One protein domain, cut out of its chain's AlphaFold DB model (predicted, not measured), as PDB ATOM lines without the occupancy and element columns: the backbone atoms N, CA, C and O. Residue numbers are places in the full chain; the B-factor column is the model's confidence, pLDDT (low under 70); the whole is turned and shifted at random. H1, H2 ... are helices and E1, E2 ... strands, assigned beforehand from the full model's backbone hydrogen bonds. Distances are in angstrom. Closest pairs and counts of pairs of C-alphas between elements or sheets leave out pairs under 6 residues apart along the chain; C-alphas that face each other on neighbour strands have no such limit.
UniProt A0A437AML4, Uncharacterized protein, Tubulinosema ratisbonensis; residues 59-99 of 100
ATOM      1  N   TYR A  59     210.012 158.010  93.657       62.88
ATOM      2  CA  TYR A  59     209.311 158.660  92.548       62.88
ATOM      3  C   TYR A  59     209.432 157.881  91.218       62.88
ATOM      4  O   TYR A  59     208.952 158.330  90.185       62.88
ATOM      5  N   GLY A  60     210.011 156.681  91.239       68.06
ATOM      6  CA  GLY A  60     210.154 155.800  90.081       68.06
ATOM      7  C   GLY A  60     211.598 155.351  89.877       68.06
ATOM      8  O   GLY A  60     212.531 155.921  90.449       68.06
ATOM      9  N   CYS A  61     211.758 154.308  89.065       71.12
ATOM     10  CA  CYS A  61     213.048 153.908  88.517       71.12
ATOM     11  C   CYS A  61     213.165 154.523  87.124       71.12
ATOM     12  O   CYS A  61     212.315 154.258  86.276       71.12
ATOM     13  N   TYR A  62     214.201 155.324  86.909       74.31
ATOM     14  CA  TYR A  62     214.448 156.025  85.654       74.31
ATOM     15  C   TYR A  62     215.748 155.537  85.031       74.31
ATOM     16  O   TYR A  62     216.686 155.181  85.750       74.31
ATOM     17  N   SER A  63     215.829 155.522  83.705       80.31
ATOM     18  CA  SER A  63     217.113 155.323  83.040       80.31
ATOM     19  C   SER A  63     218.018 156.540  83.262       80.31
ATOM     20  O   SER A  63     217.561 157.657  83.521       80.31
ATOM     21  N   PHE A  64     219.331 156.336  83.136       79.50
ATOM     22  CA  PHE A  64     220.276 157.453  83.171       79.50
ATOM     23  C   PHE A  64     219.998 158.487  82.061       79.50
ATOM     24  O   PHE A  64     220.180 159.681  82.271       79.50
ATOM     25  N   GLU A  65     219.506 158.044  80.901       80.75
ATOM     26  CA  GLU A  65     219.141 158.912  79.773       80.75
ATOM     27  C   GLU A  65     217.940 159.803  80.120       80.75
ATOM     28  O   GLU A  65     218.009 161.014  79.932       80.75
ATOM     29  N   GLU A  66     216.886 159.234  80.721       77.69
ATOM     30  CA  GLU A  66     215.721 160.000  81.188       77.69
ATOM     31  C   GLU A  66     216.126 161.044  82.234       77.69
ATOM     32  O   GLU A  66     215.624 162.167  82.230       77.69
ATOM     33  N   TYR A  67     217.065 160.695  83.118       81.88
ATOM     34  CA  TYR A  67     217.613 161.625  84.099       81.88
ATOM     35  C   TYR A  67     218.363 162.796  83.452       81.88
ATOM     36  O   TYR A  67     218.141 163.947  83.844       81.88
ATOM     37  N   LEU A  68     219.196 162.529  82.439       78.44
ATOM     38  CA  LEU A  68     219.917 163.561  81.685       78.44
ATOM     39  C   LEU A  68     218.982 164.489  80.899       78.44
ATOM     40  O   LEU A  68     219.265 165.685  80.804       78.44
ATOM     41  N   ASP A  69     217.863 163.969  80.392       81.19
ATOM     42  CA  ASP A  69     216.825 164.760  79.718       81.19
ATOM     43  C   ASP A  69     216.072 165.707  80.677       81.19
ATOM     44  O   ASP A  69     215.361 166.618  80.242       81.19
ATOM     45  N   GLY A  70     216.296 165.564  81.988       77.19
ATOM     46  CA  GLY A  70     215.893 166.520  83.013       77.19
ATOM     47  C   GLY A  70     214.586 166.143  83.701       77.19
ATOM     48  O   GLY A  70     213.515 166.659  83.375       77.19
ATOM     49  N   ILE A  71     214.684 165.303  84.733       77.44
ATOM     50  CA  ILE A  71     213.560 164.967  85.617       77.44
ATOM     51  C   ILE A  71     213.471 165.987  86.759       77.44
ATOM     52  O   ILE A  71     214.453 166.272  87.448       77.44
ATOM     53  N   ASN A  72     212.265 166.502  87.011       79.00
ATOM     54  CA  ASN A  72     211.976 167.359  88.165       79.00
ATOM     55  C   ASN A  72     211.243 166.563  89.264       79.00
ATOM     56  O   ASN A  72     210.358 165.761  88.955       79.00
ATOM     57  N   CYS A  73     211.549 166.817  90.546       79.50
ATOM     58  CA  CYS A  73     210.711 166.376  91.673       79.50
ATOM     59  C   CYS A  73     209.310 166.964  91.499       79.50
ATOM     60  O   CYS A  73     209.123 168.073  90.993       79.50
ATOM     61  N   ARG A  74     208.306 166.263  92.028       75.69
ATOM     62  CA  ARG A  74     206.930 166.764  92.131       75.69
ATOM     63  C   ARG A  74     206.819 168.122  92.843       75.69
ATOM     64  O   ARG A  74     205.857 168.847  92.614       75.69
ATOM     65  N   CYS A  75     207.785 168.477  93.693       82.94
ATOM     66  CA  CYS A  75     207.842 169.790  94.339       82.94
ATOM     67  C   CYS A  75     208.327 170.928  93.417       82.94
ATOM     68  O   CYS A  75     208.300 172.083  93.828       82.94
ATOM     69  N   GLY A  76     208.757 170.619  92.188       80.38
ATOM     70  CA  GLY A  76     209.289 171.573  91.212       80.38
ATOM     71  C   GLY A  76     210.814 171.722  91.228       80.38
ATOM     72  O   GLY A  76     211.366 172.298  90.294       80.38
ATOM     73  N   SER A  77     211.499 171.188  92.242       85.19
ATOM     74  CA  SER A  77     212.966 171.185  92.323       85.19
ATOM     75  C   SER A  77     213.580 170.125  91.408       85.19
ATOM     76  O   SER A  77     212.945 169.118  91.100       85.19
ATOM     77  N   LYS A  78     214.830 170.327  90.989       79.50
ATOM     78  CA  LYS A  78     215.577 169.337  90.205       79.50
ATOM     79  C   LYS A  78     216.128 168.233  91.104       79.50
ATOM     80  O   LYS A  78     216.393 168.465  92.282       79.50
ATOM     81  N   PHE A  79     216.290 167.040  90.542       80.12
ATOM     82  CA  PHE A  79     217.130 166.007  91.145       80.12
ATOM     83  C   PHE A  79     218.572 166.237  90.678       80.12
ATOM     84  O   PHE A  79     218.842 166.184  89.479       80.12
ATOM     85  N   GLU A  80     219.503 166.492  91.594       73.94
ATOM     86  CA  GLU A  80     220.922 166.699  91.278       73.94
ATOM     87  C   GLU A  80     221.766 165.630  91.984       73.94
ATOM     88  O   GLU A  80     221.739 165.502  93.204       73.94
ATOM     89  N   GLY A  81     222.495 164.816  91.218       73.81
ATOM     90  CA  GLY A  81     223.339 163.762  91.770       73.81
ATOM     91  C   GLY A  81     223.863 162.799  90.709       73.81
ATOM     92  O   GLY A  81     223.382 162.762  89.583       73.81
ATOM     93  N   SER A  82     224.870 162.009  91.076       69.25
ATOM     94  CA  SER A  82     225.456 160.963  90.221       69.25
ATOM     95  C   SER A  82     225.343 159.563  90.827       69.25
ATOM     96  O   SER A  82     225.930 158.615  90.313       69.25
ATOM     97  N   ASN A  83     224.641 159.434  91.951       72.19
ATOM     98  CA  ASN A  83     224.466 158.164  92.646       72.19
ATOM     99  C   ASN A  83     223.299 157.375  92.047       72.19
ATOM    100  O   ASN A  83     222.433 157.939  91.384       72.19
ATOM    101  N   GLU A  84     223.264 156.068  92.314       79.69
ATOM    102  CA  GLU A  84     222.135 155.208  91.941       79.69
ATOM    103  C   GLU A  84     220.839 155.664  92.629       79.69
ATOM    104  O   GLU A  84     219.779 155.625  92.022       79.69
ATOM    105  N   ILE A  85     220.921 156.173  93.862       82.75
ATOM    106  CA  ILE A  85     219.800 156.811  94.559       82.75
ATOM    107  C   ILE A  85     220.057 158.312  94.674       82.75
ATOM    108  O   ILE A  85     221.044 158.731  95.284       82.75
ATOM    109  N   ILE A  86     219.139 159.121  94.146       82.44
ATOM    110  CA  ILE A  86     219.201 160.586  94.234       82.44
ATOM    111  C   ILE A  86     218.038 161.082  95.084       82.44
ATOM    112  O   ILE A  86     216.879 160.827  94.764       82.44
ATOM    113  N   GLU A  87     218.356 161.800  96.159       81.50
ATOM    114  CA  GLU A  87     217.388 162.520  96.988       81.50
ATOM    115  C   GLU A  87     217.127 163.904  96.393       81.50
ATOM    116  O   GLU A  87     218.041 164.562  95.906       81.50
ATOM    117  N   CYS A  88     215.886 164.375  96.442       81.25
ATOM    118  CA  CYS A  88     215.601 165.768  96.157       81.25
ATOM    119  C   CYS A  88     215.765 166.626  97.411       81.25
ATOM    120  O   CYS A  88     215.047 166.443  98.398       81.25
ATOM    121  N   ASP A  89     216.597 167.657  97.291       77.62
ATOM    122  CA  ASP A  89     216.956 168.606  98.351       77.62
ATOM    123  C   ASP A  89     215.772 169.326  99.013       77.62
ATOM    124  O   ASP A  89     215.907 169.900 100.091       77.62
ATOM    125  N   SER A  90     214.608 169.357  98.360       81.69
ATOM    126  CA  SER A  90     213.449 170.140  98.805       81.69
ATOM    127  C   SER A  90     212.296 169.311  99.370       81.69
ATOM    128  O   SER A  90     211.430 169.870 100.040       81.69
ATOM    129  N   CYS A  91     212.211 168.017  99.048       75.75
ATOM    130  CA  CYS A  91     210.968 167.252  99.208       75.75
ATOM    131  C   CYS A  91     211.149 165.853  99.834       75.75
ATOM    132  O   CYS A  91     210.158 165.136  99.942       75.75
ATOM    133  N   SER A  92     212.367 165.459 100.247       71.81
ATOM    134  CA  SER A  92     212.696 164.111 100.773       71.81
ATOM    135  C   SER A  92     212.173 162.955  99.901       71.81
ATOM    136  O   SER A  92     211.943 161.846 100.382       71.81
ATOM    137  N   TYR A  93     211.950 163.223  98.609       79.06
ATOM    138  CA  TYR A  93     211.644 162.217  97.599       79.06
ATOM    139  C   TYR A  93     212.940 161.715  96.988       79.06
ATOM    140  O   TYR A  93     213.904 162.469  96.862       79.06
ATOM    141  N   TYR A  94     212.923 160.467  96.546       80.69
ATOM    142  CA  TYR A  94     214.071 159.805  95.962       80.69
ATOM    143  C   TYR A  94     213.723 159.245  94.588       80.69
ATOM    144  O   TYR A  94     212.596 158.812  94.350       80.69
ATOM    145  N   ILE A  95     214.701 159.208  93.694       81.00
ATOM    146  CA  ILE A  95     214.648 158.418  92.461       81.00
ATOM    147  C   ILE A  95     215.739 157.355  92.493       81.00
ATOM    148  O   ILE A  95     216.773 157.551  93.136       81.00
ATOM    149  N   ILE A  96     215.505 156.251  91.784       82.12
ATOM    150  CA  ILE A  96     216.546 155.268  91.473       82.12
ATOM    151  C   ILE A  96     216.928 155.435  90.005       82.12
ATOM    152  O   ILE A  96     216.065 155.355  89.128       82.12
ATOM    153  N   LEU A  97     218.214 155.643  89.744       81.50
ATOM    154  CA  LEU A  97     218.803 155.591  88.417       81.50
ATOM    155  C   LEU A  97     219.211 154.159  88.100       81.50
ATOM    156  O   LEU A  97     220.051 153.581  88.782       81.50
ATOM    157  N   ASN A  98     218.641 153.600  87.041       75.06
ATOM    158  CA  ASN A  98     219.020 152.289  86.551       75.06
ATOM    159  C   ASN A  98     220.024 152.439  85.401       75.06
ATOM    160  O   ASN A  98     219.681 152.893  84.305       75.06
ATOM    161  N   TYR A  99     221.275 152.074  85.671       66.19
ATOM    162  CA  TYR A  99     222.335 151.983  84.673       66.19
ATOM    163  C   TYR A  99     222.248 150.594  84.026       66.19
ATOM    164  O   TYR A  99     222.841 149.641  84.530       66.19
TER     165      TYR A  99
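AT A GLANCE: This is residues 59 to 99 of the 100 residues of an uncharacterized protein of Tubulinosema ratisbonensis (UniProt A0A437AML4). A small three-stranded sheet has a short helix, H1, at the end of E1 and a long loop, residues 69 to 84, folding back from H1 to E2. The printed part has 41 residues, with E1, H1, E2, E3 along the chain; the sheet, order E1 E3 E2, is mixed. The class is mixed, helices and strands, with under half of the residues in named elements. It is compact, radius of gyration of the C-alphas 9.0 A, spanning 25 by 17 by 16 A.

IN THESE COORDINATES: E3, residues 94 to 98, measures 13.0 A from first to last C-alpha and ends at C-alpha 98 (219.020, 152.289, 86.551). E1, residues 59 to 63, measures 12.7 A from C-alpha 59 (209.311, 158.660, 92.548). E2 is residues 85 to 87, 6.7 A; H1 is residues 64 to 68, 6.3 A.

HOW THE PARTS SIT: Inner strand E3 is parallel to E1 at 23 degrees, with N 62 and O 96 within hydrogen-bond range at 2.9 A. E3 and E2 form a hairpin, antiparallel at 153 degrees, with N 95 and O 86 within hydrogen-bond range at 2.9 A. E1 and E2 are apart. H1 only grazes the sheet; its closest C-alphas to E3 are those of Phe 64 and Leu 97, 5.8 A. In H1 every O i to N i+4 pair is within hydrogen-bond range.

THE WHOLE: The farthest C-alphas, Cys 75 and Tyr 99, are 24.9 A apart. The printed part has no cut; the link H1 to E2 is long. pLDDT is under 70 at residues 59 to 60, 82 and 99.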